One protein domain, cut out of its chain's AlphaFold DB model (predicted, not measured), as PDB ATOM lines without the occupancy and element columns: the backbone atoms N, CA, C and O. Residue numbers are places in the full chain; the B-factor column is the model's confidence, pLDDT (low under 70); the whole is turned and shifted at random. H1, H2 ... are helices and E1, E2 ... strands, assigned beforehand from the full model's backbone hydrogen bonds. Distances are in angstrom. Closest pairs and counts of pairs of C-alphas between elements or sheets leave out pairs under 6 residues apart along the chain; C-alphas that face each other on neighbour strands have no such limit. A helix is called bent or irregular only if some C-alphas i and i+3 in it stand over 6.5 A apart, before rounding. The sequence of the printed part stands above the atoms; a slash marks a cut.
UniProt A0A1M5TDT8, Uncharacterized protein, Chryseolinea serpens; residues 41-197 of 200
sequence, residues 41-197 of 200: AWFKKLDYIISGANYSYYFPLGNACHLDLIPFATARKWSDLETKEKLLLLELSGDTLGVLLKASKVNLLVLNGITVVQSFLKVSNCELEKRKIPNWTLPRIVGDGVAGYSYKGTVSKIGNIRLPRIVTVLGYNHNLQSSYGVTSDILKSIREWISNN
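This is residues 41 to 197 of the 200 residues of an uncharacterized protein of Chryseolinea serpens (UniProt A0A1M5TDT8). A twisted sheet of four strands has helix H5 over one face, with H1 packed on H5, and helix H4 on the opposite face. H3 packs on the far end of the bent hairpin E3 and E4, and beyond it lies H2, where residues 79 to 85 stick out. The printed part has 157 residues, with five named helices and four named strands in the order H1 H2 H3 E1 H4 E2 E3 E4 H5. The sheet runs E1 E4 E3 E2 and is mixed; the class is mixed, helices and strands. The whole is compact, with a radius of gyration of the C-alphas of 15.9 A and spans of 42 by 39 by 30 A.

H1, residues 41 to 53, begins with C-alpha 41 at (192.824, 162.787, 159.427) and is 20.8 A long; it is neither bent nor irregular, but only just: C-alphas 42 and 45 are 6.5 A apart. H2 is residues 83 to 93 and H3 residues 96 to 103. E1 is residues 108 to 112, with C-alpha 110 at (193.697, 172.591, 143.679), and H4 residues 114 to 124. E2, residues 129 to 138, bends by 82 degrees at residue 135. E3, residues 146 to 158, is 29.7 A long and bends by 95 degrees at residue 155. E4, residues 161 to 172, is 24.4 A long and bends by 107 degrees at residue 164. H5, residues 184 to 197, is 19.9 A long and ends with C-alpha 197 at (201.635, 170.872, 136.211).

E2, E3 and E4 form a meander, each strand the antiparallel neighbour of the one before, with hairpins E2 and E3, and E3 and E4. N 131 and O 150 are 3.0 A apart, and N 153 and O 169 2.9 A, within hydrogen-bond range. Edge strand E1 is parallel to E4, with N 111 and O 170 2.8 A apart. E1, H4 and E2 make a split strand-helix-strand unit, two strands running the same way with E4 and E3 between them; its crossover is right-handed. H5 is over E4 and E3 at a height over the sheet of 8.8 A, and H4 is on the opposite face. H1 touches H5 with residues 48 to 53 alone, the closest C-alphas, of Ile 49 and Arg 191, 4.4 A apart; H1 only grazes the sheet. H3 is on the sheet, its closest C-alphas to E3 being Gly 98 and Ile 158, 4.8 A apart. H2 is not on the sheet; it is close to H4 but not clearly touching, with the C-alphas of Leu 90 and Val 123 7.5 A apart. Every O i to N i+4 pair is within hydrogen-bond range in H2, H3, H4 and H5, and 5 of 9 in H1.

The C-alphas of Val 142 and Pro 164, the two farthest apart, are 48.0 A apart. The printed part has no cut. The links H1 to H2, with 29 residues, and E4 to H5, with 11, are long. The mean pLDDT of the printed part is 93.1, and no printed residue is under 70.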
ATOM      1  N   ALA A  41     193.326 163.905 160.224       91.50
ATOM      2  CA  ALA A  41     192.824 162.787 159.427       91.50
ATOM      3  C   ALA A  41     192.192 163.247 158.101       91.50
ATOM      4  O   ALA A  41     192.225 162.523 157.107       91.50
ATOM      5  N   TRP A  42     191.633 164.457 158.089       93.62
ATOM      6  CA  TRP A  42     191.026 165.070 156.918       93.62
ATOM      7  C   TRP A  42     192.062 165.818 156.063       93.62
ATOM      8  O   TRP A  42     192.092 165.644 154.846       93.62
ATOM      9  N   PHE A  43     192.944 166.608 156.688       96.00
ATOM     10  CA  PHE A  43     193.900 167.471 155.984       96.00
ATOM     11  C   PHE A  43     195.152 166.760 155.471       96.00
ATOM     12  O   PHE A  43     195.634 167.125 154.403       96.00
ATOM     13  N   LYS A  44     195.659 165.723 156.147       95.75
ATOM     14  CA  LYS A  44     196.906 165.037 155.753       95.75
ATOM     15  C   LYS A  44     196.864 164.460 154.341       95.75
ATOM     16  O   LYS A  44     197.872 164.474 153.644       95.75
ATOM     17  N   LYS A  45     195.696 163.991 153.893       95.69
ATOM     18  CA  LYS A  45     195.520 163.521 152.512       95.69
ATOM     19  C   LYS A  45     195.678 164.658 151.505       95.69
ATOM     20  O   LYS A  45     196.339 164.473 150.493       95.69
ATOM     21  N   LEU A  46     195.096 165.824 151.783       96.94
ATOM     22  CA  LEU A  46     195.244 166.991 150.914       96.94
ATOM     23  C   LEU A  46     196.671 167.532 150.943       96.94
ATOM     24  O   LEU A  46     197.214 167.849 149.892       96.94
ATOM     25  N   ASP A  47     197.267 167.601 152.133       97.81
ATOM     26  CA  ASP A  47     198.638 168.062 152.344       97.81
ATOM     27  C   ASP A  47     199.640 167.220 151.549       97.81
ATOM     28  O   ASP A  47     200.452 167.754 150.797       97.81
ATOM     29  N   TYR A  48     199.500 165.891 151.610       97.50
ATOM     30  CA  TYR A  48     200.312 164.970 150.819       97.50
ATOM     31  C   TYR A  48     200.265 165.301 149.323       97.50
ATOM     32  O   TYR A  48     201.303 165.346 148.666       97.50
ATOM     33  N   ILE A  49     199.079 165.578 148.788       96.94
ATOM     34  CA  ILE A  49     198.885 165.856 147.365       96.94
ATOM     35  C   ILE A  49     199.527 167.182 146.948       96.94
ATOM     36  O   ILE A  49     200.256 167.221 145.957       96.94
ATOM     37  N   ILE A  50     199.313 168.253 147.712       96.62
ATOM     38  CA  ILE A  50     199.882 169.572 147.393       96.62
ATOM     39  C   ILE A  50     201.386 169.660 147.684       96.62
ATOM     40  O   ILE A  50     202.076 170.475 147.072       96.62
ATOM     41  N   SER A  51     201.925 168.775 148.533       96.25
ATOM     42  CA  SER A  51     203.365 168.710 148.816       96.25
ATOM     43  C   SER A  51     204.211 168.422 147.573       96.25
ATOM     44  O   SER A  51     205.390 168.759 147.550       96.25
ATOM     45  N   GLY A  52     203.628 167.824 146.523       92.81
ATOM     46  CA  GLY A  52     204.304 167.643 145.233       92.81
ATOM     47  C   GLY A  52     204.692 168.965 144.558       92.81
ATOM     48  O   GLY A  52     205.590 168.981 143.724       92.81
ATOM     49  N   ALA A  53     204.050 170.069 144.938       94.44
ATOM     50  CA  ALA A  53     204.297 171.409 144.419       94.44
ATOM     51  C   ALA A  53     204.936 172.350 145.461       94.44
ATOM     52  O   ALA A  53     204.818 173.564 145.336       94.44
ATOM     53  N   ASN A  54     205.601 171.811 146.494       95.19
ATOM     54  CA  ASN A  54     206.219 172.591 147.580       95.19
ATOM     55  C   ASN A  54     205.230 173.496 148.345       95.19
ATOM     56  O   ASN A  54     205.582 174.586 148.807       95.19
ATOM     57  N   TYR A  55     203.994 173.021 148.516       96.44
ATOM     58  CA  TYR A  55     202.999 173.636 149.393       96.44
ATOM     59  C   TYR A  55     202.678 172.728 150.577       96.44
ATOM     60  O   TYR A  55     202.686 171.506 150.450       96.44
ATOM     61  N   SER A  56     202.364 173.321 151.726       97.06
ATOM     62  CA  SER A  56     201.837 172.584 152.876       97.06
ATOM     63  C   SER A  56     200.962 173.478 153.743       97.06
ATOM     64  O   SER A  56     201.195 174.684 153.864       97.06
ATOM     65  N   TYR A  57     199.958 172.872 154.374       96.94
ATOM     66  CA  TYR A  57     199.186 173.519 155.434       96.94
ATOM     67  C   TYR A  57     200.003 173.674 156.725       96.94
ATOM     68  O   TYR A  57     199.697 174.515 157.572       96.94
ATOM     69  N   TYR A  58     201.038 172.850 156.890       96.94
ATOM     70  CA  TYR A  58     201.807 172.701 158.116       96.94
ATOM     71  C   TYR A  58     203.172 173.399 158.015       96.94
ATOM     72  O   TYR A  58     203.698 173.672 156.934       96.94
ATOM     73  N   PHE A  59     203.758 173.703 159.175       91.69
ATOM     74  CA  PHE A  59     205.131 174.203 159.291       91.69
ATOM     75  C   PHE A  59     206.135 173.154 158.751       91.69
ATOM     76  O   PHE A  59     205.906 171.964 158.967       91.69
ATOM     77  N   PRO A  60     207.249 173.545 158.094       92.88
ATOM     78  CA  PRO A  60     207.792 174.904 157.968       92.88
ATOM     79  C   PRO A  60     207.202 175.768 156.859       92.88
ATOM     80  O   PRO A  60     207.319 176.986 156.943       92.88
ATOM     81  N   LEU A  61     206.561 175.179 155.849       94.12
ATOM     82  CA  LEU A  61     206.087 175.948 154.697       94.12
ATOM     83  C   LEU A  61     204.875 176.812 155.056       94.12
ATOM     84  O   LEU A  61     204.909 178.018 154.834       94.12
ATOM     85  N   GLY A  62     203.818 176.209 155.618       94.25
ATOM     86  CA  GLY A  62     202.616 176.913 156.083       94.25
ATOM     87  C   GLY A  62     202.010 177.876 155.056       94.25
ATOM     88  O   GLY A  62     201.446 178.903 155.431       94.25
ATOM     89  N   ASN A  63     202.184 177.585 153.766       95.12
ATOM     90  CA  ASN A  63     201.870 178.463 152.640       95.12
ATOM     91  C   ASN A  63     200.616 178.012 151.870       95.12
ATOM     92  O   ASN A  63     200.308 178.578 150.822       95.12
ATOM     93  N   ALA A  64     199.892 177.013 152.385       95.94
ATOM     94  CA  ALA A  64     198.611 176.564 151.857       95.94
ATOM     95  C   ALA A  64     197.451 176.919 152.795       95.94
ATOM     96  O   ALA A  64     197.587 176.957 154.018       95.94
ATOM     97  N   CYS A  65     196.273 177.128 152.212       95.00
ATOM     98  CA  CYS A  65     195.023 177.288 152.943       95.00
ATOM     99  C   CYS A  65     193.900 176.535 152.231       95.00
ATOM    100  O   CYS A  65     193.993 176.229 151.043       95.00
ATOM    101  N   HIS A  66     192.853 176.203 152.981       94.50
ATOM    102  CA  HIS A  66     191.636 175.638 152.422       94.50
ATOM    103  C   HIS A  66     190.648 176.769 152.182       94.50
ATOM    104  O   HIS A  66     190.412 177.578 153.079       94.50
ATOM    105  N   LEU A  67     190.084 176.810 150.981       93.81
ATOM    106  CA  LEU A  67     189.076 177.786 150.600       93.81
ATOM    107  C   LEU A  67     187.779 177.047 150.304       93.81
ATOM    108  O   LEU A  67     187.752 176.141 149.470       93.81
ATOM    109  N   ASP A  68     186.709 177.465 150.963       90.06
ATOM    110  CA  ASP A  68     185.365 177.040 150.612       90.06
ATOM    111  C   ASP A  68     184.829 177.917 149.479       90.06
ATOM    112  O   ASP A  68     184.983 179.140 149.490       90.06
ATOM    113  N   LEU A  69     184.167 177.298 148.498       87.62
ATOM    114  CA  LEU A  69     183.452 178.044 147.454       87.62
ATOM    115  C   LEU A  69     182.268 178.835 148.030       87.62
ATOM    116  O   LEU A  69     181.824 179.805 147.425       87.62
ATOM    117  N   ILE A  70     181.760 178.399 149.184       86.19
ATOM    118  CA  ILE A  70     180.625 178.984 149.889       86.19
ATOM    119  C   ILE A  70     181.062 179.179 151.341       86.19
ATOM    120  O   ILE A  70     181.226 178.191 152.054       86.19
ATOM    121  N   PRO A  71     181.253 180.425 151.801       83.00
ATOM    122  CA  PRO A  71     181.781 180.706 153.136       83.00
ATOM    123  C   PRO A  71     180.724 180.566 154.246       83.00
ATOM    124  O   PRO A  71     181.010 180.830 155.413       83.00
ATOM    125  N   PHE A  72     179.489 180.194 153.903       83.50
ATOM    126  CA  PHE A  72     178.381 180.111 154.845       83.50
ATOM    127  C   PHE A  72     178.291 178.729 155.485       83.50
ATOM    128  O   PHE A  72     178.128 177.714 154.806       83.50
ATOM    129  N   ALA A  73     178.319 178.699 156.816       82.06
ATOM    130  CA  ALA A  73     177.948 177.511 157.566       82.06
ATOM    131  C   ALA A  73     176.433 177.284 157.465       82.06
ATOM    132  O   ALA A  73     175.638 178.193 157.704       82.06
ATOM    133  N   THR A  74     176.026 176.057 157.147       85.62
ATOM    134  CA  THR A  74     174.616 175.659 157.093       85.62
ATOM    135  C   THR A  74     174.242 174.828 158.316       85.62
ATOM    136  O   THR A  74     175.052 174.058 158.828       85.62
ATOM    137  N   ALA A  75     172.994 174.949 158.784       87.00
ATOM    138  CA  ALA A  75     172.500 174.155 159.918       87.00
ATOM    139  C   ALA A  75     172.441 172.646 159.603       87.00
ATOM    140  O   ALA A  75     172.635 171.809 160.481       87.00
ATOM    141  N   ARG A  76     172.182 172.302 158.335       88.88
ATOM    142  CA  ARG A  76     172.238 170.936 157.795       88.88
ATOM    143  C   ARG A  76     173.567 170.705 157.086       88.88
ATOM    144  O   ARG A  76     174.209 171.663 156.659       88.88
ATOM    145  N   LYS A  77     173.972 169.445 156.908       86.06
ATOM    146  CA  LYS A  77     175.160 169.136 156.100       86.06
ATOM    147  C   LYS A  77     174.910 169.523 154.648       86.06
ATOM    148  O   LYS A  77     173.789 169.414 154.158       86.06
ATOM    149  N   TRP A  78     175.975 169.878 153.933       84.75
ATOM    150  CA  TRP A  78     175.905 170.193 152.504       84.75
ATOM    151  C   TRP A  78     175.224 169.087 151.684       84.75
ATOM    152  O   TRP A  78     174.439 169.376 150.787       84.75
ATOM    153  N   SER A  79     175.476 167.811 152.002       84.69
ATOM    154  CA  SER A  79     174.834 166.664 151.339       84.69
ATOM    155  C   SER A  79     173.309 166.705 151.410       84.69
ATOM    156  O   SER A  79     172.662 166.298 150.450       84.69
ATOM    157  N   ASP A  80     172.766 167.260 152.489       90.56
ATOM    158  CA  ASP A  80     171.351 167.188 152.852       90.56
ATOM    159  C   ASP A  80     170.560 168.404 152.339       90.56
ATOM    160  O   ASP A  80     169.346 168.481 152.515       90.56
ATOM    161  N   LEU A  81     171.247 169.373 151.722       89.69
ATOM    162  CA  LEU A  81     170.621 170.521 151.069       89.69
ATOM    163  C   LEU A  81     170.051 170.124 149.709       89.69
ATOM    164  O   LEU A  81     170.686 169.390 148.939       89.69
ATOM    165  N   GLU A  82     168.901 170.688 149.368       92.12
ATOM    166  CA  GLU A  82     168.331 170.564 148.034       92.12
ATOM    167  C   GLU A  82     169.212 171.262 146.991       92.12
ATOM    168  O   GLU A  82     169.922 172.231 147.270       92.12
ATOM    169  N   THR A  83     169.125 170.813 145.739       88.44
ATOM    170  CA  THR A  83     169.856 171.428 144.623       88.44
ATOM    171  C   THR A  83     169.571 172.927 144.505       88.44
ATOM    172  O   THR A  83     170.504 173.697 144.295       88.44
ATOM    173  N   LYS A  84     168.317 173.359 144.706       91.06
ATOM    174  CA  LYS A  84     167.940 174.782 144.668       91.06
ATOM    175  C   LYS A  84     168.646 175.608 145.750       91.06
ATOM    176  O   LYS A  84     169.099 176.710 145.477       91.06
ATOM    177  N   GLU A  85     168.807 175.051 146.950       91.19
ATOM    178  CA  GLU A  85     169.458 175.725 148.080       91.19
ATOM    179  C   GLU A  85     170.961 175.856 147.839       91.19
ATOM    180  O   GLU A  85     171.543 176.912 148.067       91.19
ATOM    181  N   LYS A  86     171.585 174.799 147.309       88.56
ATOM    182  CA  LYS A  86     172.997 174.817 146.909       88.56
ATOM    183  C   LYS A  86     173.267 175.869 145.835       88.56
ATOM    184  O   LYS A  86     174.274 176.565 145.913       88.56
ATOM    185  N   LEU A  87     172.380 175.977 144.844       86.56
ATOM    186  CA  LEU A  87     172.485 176.976 143.779       86.56
ATOM    187  C   LEU A  87     172.312 178.397 144.320       86.56
ATOM    188  O   LEU A  87     173.143 179.245 144.014       86.56
ATOM    189  N   LEU A  88     171.318 178.627 145.181       89.31
ATOM    190  CA  LEU A  88     171.119 179.922 145.831       89.31
ATOM    191  C   LEU A  88     172.340 180.331 146.665       89.31
ATOM    192  O   LEU A  88     172.785 181.469 146.593       89.31
ATOM    193  N   LEU A  89     172.921 179.409 147.437       88.81
ATOM    194  CA  LEU A  89     174.127 179.694 148.219       88.81
ATOM    195  C   LEU A  89     175.332 180.020 147.334       88.81
ATOM    196  O   LEU A  89     176.120 180.893 147.696       88.81
ATOM    197  N   LEU A  90     175.484 179.351 146.188       84.75
ATOM    198  CA  LEU A  90     176.520 179.689 145.209       84.75
ATOM    199  C   LEU A  90     176.306 181.092 144.632       84.75
ATOM    200  O   LEU A  90     177.260 181.859 144.551       84.75
ATOM    201  N   GLU A  91     175.068 181.440 144.286       84.62
ATOM    202  CA  GLU A  91     174.711 182.763 143.767       84.62
ATOM    203  C   GLU A  91     174.951 183.869 144.804       84.62
ATOM    204  O   GLU A  91     175.613 184.859 144.503       84.62
ATOM    205  N   LEU A  92     174.512 183.666 146.051       85.56
ATOM    206  CA  LEU A  92     174.743 184.595 147.165       85.56
ATOM    207  C   LEU A  92     176.224 184.738 147.521       85.56
ATOM    208  O   LEU A  92     176.660 185.805 147.947       85.56
ATOM    209  N   SER A  93     177.004 183.667 147.356       83.31
ATOM    210  CA  SER A  93     178.457 183.728 147.535       83.31
ATOM    211  C   SER A  93     179.117 184.573 146.442       83.31
ATOM    212  O   SER A  93     180.184 185.137 146.690       83.31
ATOM    213  N   GLY A  94     178.472 184.704 145.277       79.69
ATOM    214  CA  GLY A  94     178.805 185.635 144.204       79.69
ATOM    215  C   GLY A  94     180.301 185.712 143.915       79.69
ATOM    216  O   GLY A  94     180.960 184.721 143.602       79.69
ATOM    217  N   ASP A  95     180.846 186.912 144.084       88.12
ATOM    218  CA  ASP A  95     182.240 187.248 143.800       88.12
ATOM    219  C   ASP A  95     183.217 186.946 144.952       88.12
ATOM    220  O   ASP A  95     184.407 187.257 144.846       88.12
ATOM    221  N   THR A  96     182.762 186.330 146.051       90.25
ATOM    222  CA  THR A  96     183.561 186.176 147.283       90.25
ATOM    223  C   THR A  96     184.895 185.479 147.033       90.25
ATOM    224  O   THR A  96     185.937 185.974 147.467       90.25
ATOM    225  N   LEU A  97     184.901 184.370 146.283       92.69
ATOM    226  CA  LEU A  97     186.147 183.682 145.933       92.69
ATOM    227  C   LEU A  97     187.090 184.605 145.147       92.69
ATOM    228  O   LEU A  97     188.285 184.656 145.426       92.69
ATOM    229  N   GLY A  98     186.556 185.369 144.192       94.25
ATOM    230  CA  GLY A  98     187.326 186.338 143.417       94.25
ATOM    231  C   GLY A  98     187.937 187.435 144.291       94.25
ATOM    232  O   GLY A  98     189.116 187.756 144.134       94.25
ATOM    233  N   VAL A  99     187.177 187.966 145.253       94.44
ATOM    234  CA  VAL A  99     187.655 188.964 146.226       94.44
ATOM    235  C   VAL A  99     188.783 188.394 147.093       94.44
ATOM    236  O   VAL A  99     189.838 189.023 147.208       94.44
ATOM    237  N   LEU A 100     188.617 187.181 147.635       94.44
ATOM    238  CA  LEU A 100     189.642 186.505 148.443       94.44
ATOM    239  C   LEU A 100     190.929 186.250 147.641       94.44
ATOM    240  O   LEU A 100     192.040 186.497 148.120       94.44
ATOM    241  N   LEU A 101     190.805 185.803 146.391       95.50
ATOM    242  CA  LEU A 101     191.958 185.568 145.520       95.50
ATOM    243  C   LEU A 101     192.642 186.867 145.094       95.50
ATOM    244  O   LEU A 101     193.868 186.904 144.999       95.50
ATOM    245  N   LYS A 102     191.891 187.955 144.892       96.75
ATOM    246  CA  LYS A 102     192.444 189.286 144.603       96.75
ATOM    247  C   LYS A 102     193.231 189.854 145.791       96.75
ATOM    248  O   LYS A 102     194.274 190.470 145.574       96.75
ATOM    249  N   ALA A 103     192.779 189.610 147.019       96.50
ATOM    250  CA  ALA A 103     193.428 190.093 148.239       96.50
ATOM    251  C   ALA A 103     194.598 189.215 148.736       96.50
ATOM    252  O   ALA A 103     195.353 189.639 149.607       96.50
ATOM    253  N   SER A 104     194.773 188.004 148.199       95.38
ATOM    254  CA  SER A 104     195.799 187.050 148.650       95.38
ATOM    255  C   SER A 104     196.984 186.927 147.684       95.38
ATOM    256  O   SER A 104     197.027 187.555 146.630       95.38
ATOM    257  N   LYS A 105     197.976 186.104 148.040       95.06
ATOM    258  CA  LYS A 105     199.106 185.734 147.166       95.06
ATOM    259  C   LYS A 105     198.898 184.389 146.458       95.06
ATOM    260  O   LYS A 105     199.842 183.857 145.885       95.06
ATOM    261  N   VAL A 106     197.685 183.831 146.514       95.94
ATOM    262  CA  VAL A 106     197.377 182.528 145.912       95.94
ATOM    263  C   VAL A 106     197.614 182.593 144.401       95.94
ATOM    264  O   VAL A 106     197.060 183.449 143.710       95.94
ATOM    265  N   ASN A 107     198.450 181.684 143.908       95.31
ATOM    266  CA  ASN A 107     198.810 181.513 142.498       95.31
ATOM    267  C   ASN A 107     198.456 180.108 141.967       95.31
ATOM    268  O   ASN A 107     198.499 179.884 140.760       95.31
ATOM    269  N   LEU A 108     198.066 179.189 142.854       96.94
ATOM    270  CA  LEU A 108     197.664 177.824 142.552       96.94
ATOM    271  C   LEU A 108     196.379 177.481 143.312       96.94
ATOM    272  O   LEU A 108     196.304 177.633 144.530       96.94
ATOM    273  N   LEU A 109     195.391 176.966 142.588       97.44
ATOM    274  CA  LEU A 109     194.188 176.350 143.131       97.44
ATOM    275  C   LEU A 109     194.189 174.858 142.817       97.44
ATOM    276  O   LEU A 109     194.432 174.463 141.678       97.44
ATOM    277  N   VAL A 110     193.864 174.042 143.821       97.94
ATOM    278  CA  VAL A 110     193.697 172.591 143.679       97.94
ATOM    279  C   VAL A 110     192.258 172.214 144.033       97.94
ATOM    280  O   VAL A 110     191.852 172.289 145.191       97.94
ATOM    281  N   LEU A 111     191.476 171.815 143.031       97.81
ATOM    282  CA  LEU A 111     190.061 171.470 143.158       97.81
ATOM    283  C   LEU A 111     189.903 169.990 143.535       97.81
ATOM    284  O   LEU A 111     190.226 169.095 142.753       97.81
ATOM    285  N   ASN A 112     189.382 169.744 144.736       96.88
ATOM    286  CA  ASN A 112     189.246 168.412 145.322       96.88
ATOM    287  C   ASN A 112     187.825 167.849 145.144       96.88
ATOM    288  O   ASN A 112     186.948 168.041 145.988       96.88
ATOM    289  N   GLY A 113     187.603 167.133 144.041       96.31
ATOM    290  CA  GLY A 113     186.363 166.410 143.767       96.31
ATOM    291  C   GLY A 113     185.456 167.067 142.725       96.31
ATOM    292  O   GLY A 113     185.477 168.277 142.498       96.31
ATOM    293  N   ILE A 114     184.605 166.252 142.094       95.44
ATOM    294  CA  ILE A 114     183.786 166.664 140.944       95.44
ATOM    295  C   ILE A 114     182.819 167.803 141.267       95.44
ATOM    296  O   ILE A 114     182.660 168.712 140.459       95.44
ATOM    297  N   THR A 115     182.216 167.797 142.457       91.88
ATOM    298  CA  THR A 115     181.295 168.856 142.886       91.88
ATOM    299  C   THR A 115     182.013 170.197 143.010       91.88
ATOM    300  O   THR A 115     181.455 171.221 142.623       91.88
ATOM    301  N   VAL A 116     183.259 170.194 143.501       93.88
ATOM    302  CA  VAL A 116     184.094 171.402 143.597       93.88
ATOM    303  C   VAL A 116     184.457 171.888 142.202       93.88
ATOM    304  O   VAL A 116     184.267 173.063 141.914       93.88
ATOM    305  N   VAL A 117     184.887 170.989 141.309       96.56
ATOM    306  CA  VAL A 117     185.192 171.327 139.909       96.56
ATOM    307  C   VAL A 117     183.985 171.957 139.214       96.56
ATOM    308  O   VAL A 117     184.090 173.047 138.664       96.56
ATOM    309  N   GLN A 118     182.820 171.313 139.272       93.69
ATOM    310  CA  GLN A 118     181.608 171.812 138.621       93.69
ATOM    311  C   GLN A 118     181.140 173.148 139.198       93.69
ATOM    312  O   GLN A 118     180.717 174.022 138.449       93.69
ATOM    313  N   SER A 119     181.210 173.312 140.520       91.50
ATOM    314  CA  SER A 119     180.818 174.565 141.169       91.50
ATOM    315  C   SER A 119     181.799 175.684 140.829       91.50
ATOM    316  O   SER A 119     181.363 176.782 140.509       91.50
ATOM    317  N   PHE A 120     183.102 175.388 140.808       94.00
ATOM    318  CA  PHE A 120     184.134 176.330 140.394       94.00
ATOM    319  C   PHE A 120     183.904 176.817 138.962       94.00
ATOM    320  O   PHE A 120     183.817 178.019 138.761       94.00
ATOM    321  N   LEU A 121     183.723 175.906 137.997       93.19
ATOM    322  CA  LEU A 121     183.460 176.255 136.592       93.19
ATOM    323  C   LEU A 121     182.239 177.176 136.440       93.19
ATOM    324  O   LEU A 121     182.273 178.128 135.664       93.19
ATOM    325  N   LYS A 122     181.173 176.926 137.215       89.31
ATOM    326  CA  LYS A 122     179.964 177.764 137.211       89.31
ATOM    327  C   LYS A 122     180.227 179.183 137.714       89.31
ATOM    328  O   LYS A 122     179.721 180.123 137.116       89.31
ATOM    329  N   VAL A 123     180.985 179.343 138.801       88.00
ATOM    330  CA  VAL A 123     181.227 180.669 139.406       88.00
ATOM    331  C   VAL A 123     182.364 181.435 138.731       88.00
ATOM    332  O   VAL A 123     182.375 182.662 138.731       88.00
ATOM    333  N   SER A 124     183.341 180.738 138.152       88.75
ATOM    334  CA  SER A 124     184.471 181.365 137.464       88.75
ATOM    335  C   SER A 124     184.149 181.734 136.019       88.75
ATOM    336  O   SER A 124     184.810 182.616 135.473       88.75
ATOM    337  N   ASN A 125     183.172 181.055 135.407       84.31
ATOM    338  CA  ASN A 125     182.929 181.076 133.967       84.31
ATOM    339  C   ASN A 125     184.214 180.803 133.156       84.31
ATOM    340  O   ASN A 125     184.454 181.413 132.115       84.31
ATOM    341  N   CYS A 126     185.083 179.936 133.682       89.31
ATOM    342  CA  CYS A 126     186.292 179.494 132.999       89.31
ATOM    343  C   CYS A 126     186.098 178.098 132.411       89.31
ATOM    344  O   CYS A 126     185.253 177.324 132.860       89.31
ATOM    345  N   GLU A 127     186.964 177.740 131.474       93.19
ATOM    346  CA  GLU A 127     187.068 176.379 130.966       93.19
ATOM    347  C   GLU A 127     188.342 175.730 131.502       93.19
ATOM    348  O   GLU A 127     189.381 176.377 131.646       93.19
ATOM    349  N   LEU A 128     188.252 174.443 131.831       97.44
ATOM    350  CA  LEU A 128     189.397 173.635 132.228       97.44
ATOM    351  C   LEU A 128     189.521 172.468 131.258       97.44
ATOM    352  O   LEU A 128     188.544 171.772 130.972       97.44
ATOM    353  N   GLU A 129     190.741 172.217 130.807       98.06
ATOM    354  CA  GLU A 129     191.077 171.045 130.026       98.06
ATOM    355  C   GLU A 129     190.832 169.789 130.863       98.06
ATOM    356  O   GLU A 129     191.508 169.551 131.867       98.06
ATOM    357  N   LYS A 130     189.868 168.975 130.433       98.31
ATOM    358  CA  LYS A 130     189.521 167.707 131.070       98.31
ATOM    359  C   LYS A 130     190.222 166.553 130.360       98.31
ATOM    360  O   LYS A 130     189.971 166.318 129.181       98.31
ATOM    361  N   ARG A 131     191.015 165.759 131.084       98.44
ATOM    362  CA  ARG A 131     191.631 164.530 130.549       98.44
ATOM    363  C   ARG A 131     191.290 163.323 131.408       98.44
ATOM    364  O   ARG A 131     191.311 163.402 132.632       98.44
ATOM    365  N   LYS A 132     190.975 162.189 130.776       97.94
ATOM    366  CA  LYS A 132     190.828 160.908 131.482       97.94
ATOM    367  C   LYS A 132     192.216 160.413 131.884       97.94
ATOM    368  O   LYS A 132     193.103 160.356 131.038       97.94
ATOM    369  N   ILE A 133     192.381 160.024 133.145       97.62
ATOM    370  CA  ILE A 133     193.616 159.424 133.657       97.62
ATOM    371  C   ILE A 133     193.297 157.977 134.058       97.62
ATOM    372  O   ILE A 133     192.668 157.767 135.098       97.62
ATOM    373  N   PRO A 134     193.670 156.968 133.244       94.38
ATOM    374  CA  PRO A 134     193.275 155.575 133.474       94.38
ATOM    375  C   PRO A 134     193.624 155.059 134.874       94.38
ATOM    376  O   PRO A 134     192.775 154.461 135.538       94.38
ATOM    377  N   ASN A 135     194.818 155.400 135.363       94.94
ATOM    378  CA  ASN A 135     195.341 154.963 136.662       94.94
ATOM    379  C   ASN A 135     194.646 155.616 137.865       94.94
ATOM    380  O   ASN A 135     194.985 155.312 139.002       94.94
ATOM    381  N   TRP A 136     193.692 156.521 137.641       96.94
ATOM    382  CA  TRP A 136     192.868 157.115 138.694       96.94
ATOM    383  C   TRP A 136     191.485 156.467 138.779       96.94
ATOM    384  O   TRP A 136     190.599 156.999 139.440       96.94
ATOM    385  N   THR A 137     191.245 155.356 138.087       96.00
ATOM    386  CA  THR A 137     189.952 154.668 138.155       96.00
ATOM    387  C   THR A 137     189.775 154.021 139.529       96.00
ATOM    388  O   THR A 137     190.576 153.182 139.926       96.00
ATOM    389  N   LEU A 138     188.728 154.412 140.265       93.69
ATOM    390  CA  LEU A 138     188.417 153.804 141.562       93.69
ATOM    391  C   LEU A 138     187.705 152.467 141.350       93.69
ATOM    392  O   LEU A 138     186.757 152.421 140.559       93.69
ATOM    393  N   PRO A 139     188.086 151.402 142.071       89.75
ATOM    394  CA  PRO A 139     187.424 150.115 141.942       89.75
ATOM    395  C   PRO A 139     185.975 150.191 142.439       89.75
ATOM    396  O   PRO A 139     185.651 150.902 143.394       89.75
ATOM    397  N   ARG A 140     185.093 149.418 141.803       85.19
ATOM    398  CA  ARG A 140     183.753 149.108 142.311       85.19
ATOM    399  C   ARG A 140     183.626 147.604 142.494       85.19
ATOM    400  O   ARG A 140     184.301 146.842 141.819       85.19
ATOM    401  N   ILE A 141     182.727 147.202 143.393       77.94
ATOM    402  CA  ILE A 141     182.377 145.788 143.596       77.94
ATOM    403  C   ILE A 141     181.825 145.182 142.292       77.94
ATOM    404  O   ILE A 141     182.060 144.015 142.009       77.94
ATOM    405  N   VAL A 142     181.123 145.988 141.484       78.62
ATOM    406  CA  VAL A 142     180.555 145.589 140.189       78.62
ATOM    407  C   VAL A 142     180.815 146.686 139.144       78.62
ATOM    408  O   VAL A 142     180.601 147.869 139.428       78.62
ATOM    409  N   GLY A 143     181.238 146.283 137.940       81.75
ATOM    410  CA  GLY A 143     181.462 147.147 136.770       81.75
ATOM    411  C   GLY A 143     182.877 147.733 136.651       81.75
ATOM    412  O   GLY A 143     183.750 147.460 137.470       81.75
ATOM    413  N   ASP A 144     183.079 148.593 135.648       82.12
ATOM    414  CA  ASP A 144     184.391 149.124 135.215       82.12
ATOM    415  C   ASP A 144     185.030 150.166 136.165       82.12
ATOM    416  O   ASP A 144     185.981 150.864 135.805       82.12
ATOM    417  N   GLY A 145     184.506 150.310 137.385       90.94
ATOM    418  CA  GLY A 145     184.953 151.314 138.348       90.94
ATOM    419  C   GLY A 145     184.458 152.740 138.060       90.94
ATOM    420  O   GLY A 145     183.592 152.983 137.221       90.94
ATOM    421  N   VAL A 146     184.975 153.719 138.809       93.69
ATOM    422  CA  VAL A 146     184.704 155.152 138.595       93.69
ATOM    423  C   VAL A 146     185.920 155.791 137.949       93.69
ATOM    424  O   VAL A 146     186.937 155.991 138.611       93.69
ATOM    425  N   ALA A 147     185.808 156.144 136.668       96.38
ATOM    426  CA  ALA A 147     186.895 156.765 135.917       96.38
ATOM    427  C   ALA A 147     187.428 158.033 136.605       96.38
ATOM    428  O   ALA A 147     186.658 158.881 137.072       96.38
ATOM    429  N   GLY A 148     188.752 158.169 136.633       97.62
ATOM    430  CA  GLY A 148     189.420 159.376 137.102       97.62
ATOM    431  C   GLY A 148     189.692 160.373 135.978       97.62
ATOM    432  O   GLY A 148     190.005 159.998 134.845       97.62
ATOM    433  N   TYR A 149     189.569 161.655 136.304       98.56
ATOM    434  CA  TYR A 149     189.781 162.770 135.389       98.56
ATOM    435  C   TYR A 149     190.619 163.852 136.052       98.56
ATOM    436  O   TYR A 149     190.377 164.185 137.214       98.56
ATOM    437  N   SER A 150     191.540 164.428 135.288       98.56
ATOM    438  CA  SER A 150     192.223 165.669 135.629       98.56
ATOM    439  C   SER A 150     191.551 166.863 134.958       98.56
ATOM    440  O   SER A 150     190.910 166.723 133.913       98.56
ATOM    441  N   TYR A 151     191.698 168.028 135.584       98.56
ATOM    442  CA  TYR A 151     191.220 169.320 135.102       98.56
ATOM    443  C   TYR A 151     192.355 170.328 135.221       98.56
ATOM    444  O   TYR A 151     192.883 170.509 136.317       98.56
ATOM    445  N   LYS A 152     192.740 170.976 134.122       98.31
ATOM    446  CA  LYS A 152     193.838 171.950 134.104       98.31
ATOM    447  C   LYS A 152     193.436 173.219 133.375       98.31
ATOM    448  O   LYS A 152     192.836 173.164 132.311       98.31
ATOM    449  N   GLY A 153     193.828 174.363 133.907       97.12
ATOM    450  CA  GLY A 153     193.693 175.632 133.212       97.12
ATOM    451  C   GLY A 153     194.293 176.769 134.014       97.12
ATOM    452  O   GLY A 153     195.014 176.559 134.993       97.12
ATOM    453  N   THR A 154     193.985 177.984 133.595       96.50
ATOM    454  CA  THR A 154     194.379 179.201 134.293       96.50
ATOM    455  C   THR A 154     193.204 180.162 134.353       96.50
ATOM    456  O   THR A 154     192.308 180.132 133.510       96.50
ATOM    457  N   VAL A 155     193.193 181.018 135.370       95.81
ATOM    458  CA  VAL A 155     192.166 182.045 135.546       95.81
ATOM    459  C   VAL A 155     192.817 183.386 135.860       95.81
ATOM    460  O   VAL A 155     193.716 183.487 136.692       95.81
ATOM    461  N   SER A 156     192.355 184.435 135.188       95.88
ATOM    462  CA  SER A 156     192.703 185.838 135.466       95.88
ATOM    463  C   SER A 156     191.494 186.639 135.968       95.88
ATOM    464  O   SER A 156     191.598 187.830 136.265       95.88
ATOM    465  N   LYS A 157     190.336 185.978 136.077       94.88
ATOM    466  CA  LYS A 157     189.059 186.518 136.539       94.88
ATOM    467  C   LYS A 157     188.237 185.389 137.175       94.88
ATOM    468  O   LYS A 157     188.276 184.267 136.680       94.88
ATOM    469  N   ILE A 158     187.529 185.687 138.261       92.44
ATOM    470  CA  ILE A 158     186.534 184.807 138.901       92.44
ATOM    471  C   ILE A 158     185.274 185.639 139.116       92.44
ATOM    472  O   ILE A 158     185.377 186.723 139.694       92.44
ATOM    473  N   GLY A 159     184.116 185.168 138.648       87.38
ATOM    474  CA  GLY A 159     182.899 185.981 138.633       87.38
ATOM    475  C   GLY A 159     183.154 187.297 137.899       87.38
ATOM    476  O   GLY A 159     183.681 187.292 136.788       87.38
ATOM    477  N   ASN A 160     182.879 188.435 138.531       90.25
ATOM    478  CA  ASN A 160     183.183 189.765 137.996       90.25
ATOM    479  C   ASN A 160     184.540 190.330 138.447       90.25
ATOM    480  O   ASN A 160     184.929 191.421 138.025       90.25
ATOM    481  N   ILE A 161     185.313 189.588 139.241       95.19
ATOM    482  CA  ILE A 161     186.552 190.082 139.844       95.19
ATOM    483  C   ILE A 161     187.763 189.725 138.990       95.19
ATOM    484  O   ILE A 161     188.170 188.567 138.906       95.19
ATOM    485  N   ARG A 162     188.401 190.745 138.403       96.31
ATOM    486  CA  ARG A 162     189.716 190.605 137.764       96.31
ATOM    487  C   ARG A 162     190.801 190.411 138.824       96.31
ATOM    488  O   ARG A 162     190.929 191.213 139.754       96.31
ATOM    489  N   LEU A 163     191.598 189.367 138.649       96.81
ATOM    490  CA  LEU A 163     192.745 189.063 139.492       96.81
ATOM    491  C   LEU A 163     193.972 189.843 138.988       96.81
ATOM    492  O   LEU A 163     194.141 190.017 137.780       96.81
ATOM    493  N   PRO A 164     194.862 190.303 139.882       96.88
ATOM    494  CA  PRO A 164     196.079 191.025 139.496       96.88
ATOM    495  C   PRO A 164     197.193 190.081 139.002       96.88
ATOM    496  O   PRO A 164     198.311 190.517 138.753       96.88
ATOM    497  N   ARG A 165     196.907 188.779 138.915       95.69
ATOM    498  CA  ARG A 165     197.823 187.702 138.537       95.69
ATOM    499  C   ARG A 165     197.037 186.583 137.865       95.69
ATOM    500  O   ARG A 165     195.830 186.463 138.079       95.69
ATOM    501  N   ILE A 166     197.731 185.765 137.089       95.62
ATOM    502  CA  ILE A 166     197.180 184.510 136.585       95.62
ATOM    503  C   ILE A 166     197.276 183.479 137.710       95.62
ATOM    504  O   ILE A 166     198.323 183.341 138.340       95.62
ATOM    505  N   VAL A 167     196.178 182.777 137.970       96.62
ATOM    506  CA  VAL A 167     196.121 181.678 138.933       96.62
ATOM    507  C   VAL A 167     196.018 180.371 138.161       96.62
ATOM    508  O   VAL A 167     195.114 180.197 137.344       96.62
ATOM    509  N   THR A 168     196.943 179.453 138.416       97.25
ATOM    510  CA  THR A 168     196.896 178.093 137.878       97.25
ATOM    511  C   THR A 168     195.805 177.314 138.596       97.25
ATOM    512  O   THR A 168     195.732 177.330 139.824       97.25
ATOM    513  N   VAL A 169     194.958 176.617 137.845       97.81
ATOM    514  CA  VAL A 169     193.884 175.786 138.391       97.81
ATOM    515  C   VAL A 169     194.134 174.345 137.991       97.81
ATOM    516  O   VAL A 169     194.133 174.002 136.808       97.81
ATOM    517  N   LEU A 170     194.331 173.503 138.996       98.31
ATOM    518  CA  LEU A 170     194.465 172.061 138.872       98.31
ATOM    519  C   LEU A 170     193.298 171.403 139.603       98.31
ATOM    520  O   LEU A 170     192.836 171.903 140.621       98.31
ATOM    521  N   GLY A 171     192.808 170.272 139.119       97.81
ATOM    522  CA  GLY A 171     191.691 169.588 139.754       97.81
ATOM    523  C   GLY A 171     191.600 168.124 139.382       97.81
ATOM    524  O   GLY A 171     192.153 167.678 138.377       97.81
ATOM    525  N   TYR A 172     190.861 167.383 140.194       98.25
ATOM    526  CA  TYR A 172     190.554 165.975 139.978       98.25
ATOM    527  C   TYR A 172     189.127 165.670 140.451       98.25
ATOM    528  O   TYR A 172     188.571 166.363 141.303       98.25
ATOM    529  N   ASN A 173     188.485 164.652 139.873       97.75
ATOM    530  CA  ASN A 173     187.067 164.373 140.138       97.75
ATOM    531  C   ASN A 173     186.792 163.589 141.433       97.75
ATOM    532  O   ASN A 173     185.665 163.631 141.928       97.75
ATOM    533  N   HIS A 174     187.778 162.887 141.987       96.75
ATOM    534  CA  HIS A 174     187.599 162.104 143.215       96.75
ATOM    535  C   HIS A 174     187.743 162.978 144.456       96.75
ATOM    536  O   HIS A 174     188.658 163.787 144.536       96.75
ATOM    537  N   ASN A 175     186.864 162.815 145.443       95.00
ATOM    538  CA  ASN A 175     187.041 163.469 146.737       95.00
ATOM    539  C   ASN A 175     187.960 162.593 147.594       95.00
ATOM    540  O   ASN A 175     187.577 161.498 148.000       95.00
ATOM    541  N   LEU A 176     189.168 163.060 147.895       93.62
ATOM    542  CA  LEU A 176     190.176 162.205 148.532       93.62
ATOM    543  C   LEU A 176     189.861 161.860 149.992       93.62
ATOM    544  O   LEU A 176     190.377 160.870 150.526       93.62
ATOM    545  N   GLN A 177     189.018 162.651 150.659       91.44
ATOM    546  CA  GLN A 177     188.620 162.371 152.035       91.44
ATOM    547  C   GLN A 177     187.465 161.377 152.127       91.44
ATOM    548  O   GLN A 177     187.430 160.629 153.103       91.44
ATOM    549  N   SER A 178     186.552 161.348 151.149       86.69
ATOM    550  CA  SER A 178     185.293 160.595 151.261       86.69
ATOM    551  C   SER A 178     185.016 159.579 150.151       86.69
ATOM    552  O   SER A 178     184.117 158.759 150.313       86.69
ATOM    553  N   SER A 179     185.725 159.615 149.020       85.56
ATOM    554  CA  SER A 179     185.522 158.636 147.948       85.56
ATOM    555  C   SER A 179     186.023 157.253 148.372       85.56
ATOM    556  O   SER A 179     187.160 157.087 148.814       85.56
ATOM    557  N   TYR A 180     185.170 156.244 148.203       87.38
ATOM    558  CA  TYR A 180     185.534 154.846 148.415       87.38
ATOM    559  C   TYR A 180     186.536 154.373 147.351       87.38
ATOM    560  O   TYR A 180     186.403 154.724 146.181       87.38
ATOM    561  N   GLY A 181     187.519 153.562 147.749       89.12
ATOM    562  CA  GLY A 181     188.501 152.977 146.828       89.12
ATOM    563  C   GLY A 181     189.687 153.879 146.473       89.12
ATOM    564  O   GLY A 181     190.476 153.512 145.607       89.12
ATOM    565  N   VAL A 182     189.846 155.044 147.115       92.50
ATOM    566  CA  VAL A 182     191.045 155.884 146.943       92.50
ATOM    567  C   VAL A 182     192.251 155.181 147.572       92.50
ATOM    568  O   VAL A 182     192.321 155.040 148.793       92.50
ATOM    569  N   THR A 183     193.195 154.745 146.737       93.56
ATOM    570  CA  THR A 183     194.416 154.032 147.149       93.56
ATOM    571  C   THR A 183     195.622 154.967 147.263       93.56
ATOM    572  O   THR A 183     195.609 156.095 146.761       93.56
ATOM    573  N   SER A 184     196.700 154.490 147.893       94.06
ATOM    574  CA  SER A 184     197.993 155.189 147.932       94.06
ATOM    575  C   SER A 184     198.554 155.467 146.539       94.06
ATOM    576  O   SER A 184     199.129 156.531 146.326       94.06
ATOM    577  N   ASP A 185     198.352 154.556 145.587       95.62
ATOM    578  CA  ASP A 185     198.870 154.698 144.221       95.62
ATOM    579  C   ASP A 185     198.155 155.814 143.462       95.62
ATOM    580  O   ASP A 185     198.792 156.617 142.779       95.62
ATOM    581  N   ILE A 186     196.837 155.929 143.648       96.25
ATOM    582  CA  ILE A 186     196.055 157.032 143.081       96.25
ATOM    583  C   ILE A 186     196.492 158.356 143.703       96.25
ATOM    584  O   ILE A 186     196.721 159.323 142.978       96.25
ATOM    585  N   LEU A 187     196.667 158.405 145.029       97.12
ATOM    586  CA  LEU A 187     197.166 159.606 145.702       97.12
ATOM    587  C   LEU A 187     198.550 160.004 145.174       97.12
ATOM    588  O   LEU A 187     198.770 161.166 144.837       97.12
ATOM    589  N   LYS A 188     199.475 159.048 145.055       97.69
ATOM    590  CA  LYS A 188     200.815 159.286 144.510       97.69
ATOM    591  C   LYS A 188     200.745 159.824 143.080       97.69
ATOM    592  O   LYS A 188     201.374 160.834 142.783       97.69
ATOM    593  N   SER A 189     199.918 159.218 142.231       97.69
ATOM    594  CA  SER A 189     199.753 159.647 140.842       97.69
ATOM    595  C   SER A 189     199.140 161.051 140.720       97.69
ATOM    596  O   SER A 189     199.587 161.845 139.893       97.69
ATOM    597  N   ILE A 190     198.161 161.405 141.562       97.88
ATOM    598  CA  ILE A 190     197.606 162.770 141.614       97.88
ATOM    599  C   ILE A 190     198.675 163.771 142.073       97.88
ATOM    600  O   ILE A 190     198.809 164.833 141.467       97.88
ATOM    601  N   ARG A 191     199.459 163.439 143.106       97.75
ATOM    602  CA  ARG A 191     200.561 164.280 143.603       97.75
ATOM    603  C   ARG A 191     201.609 164.548 142.521       97.75
ATOM    604  O   ARG A 191     202.002 165.694 142.329       97.75
ATOM    605  N   GLU A 192     202.045 163.508 141.812       97.38
ATOM    606  CA  GLU A 192     202.998 163.615 140.698       97.38
ATOM    607  C   GLU A 192     202.429 164.463 139.558       97.38
ATOM    608  O   GLU A 192     203.111 165.337 139.025       97.38
ATOM    609  N   TRP A 193     201.152 164.268 139.223       97.81
ATOM    610  CA  TRP A 193     200.485 165.088 138.217       97.81
ATOM    611  C   TRP A 193     200.427 166.565 138.625       97.81
ATOM    612  O   TRP A 193     200.709 167.424 137.793       97.81
ATOM    613  N   ILE A 194     200.125 166.878 139.888       97.38
ATOM    614  CA  ILE A 194     200.163 168.260 140.388       97.38
ATOM    615  C   ILE A 194     201.577 168.830 140.305       97.38
ATOM    616  O   ILE A 194     201.740 169.931 139.787       97.38
ATOM    617  N   SER A 195     202.583 168.077 140.755       96.44
ATOM    618  CA  SER A 195     203.995 168.477 140.703       96.44
ATOM    619  C   SER A 195     204.413 168.889 139.286       96.44
ATOM    620  O   SER A 195     204.908 169.991 139.081       96.44
ATOM    621  N   ASN A 196     204.080 168.065 138.290       96.06
ATOM    622  CA  ASN A 196     204.432 168.296 136.886       96.06
ATOM    623  C   ASN A 196     203.638 169.426 136.208       96.06
ATOM    624  O   ASN A 196     203.987 169.849 135.107       96.06
ATOM    625  N   ASN A 197     202.527 169.870 136.803       94.88
ATOM    626  CA  ASN A 197     201.635 170.872 136.211       94.88
ATOM    627  C   ASN A 197     201.593 172.189 136.988       94.88
ATOM    628  O   ASN A 197     200.922 173.124 136.545       94.88
TER     629      ASN A 197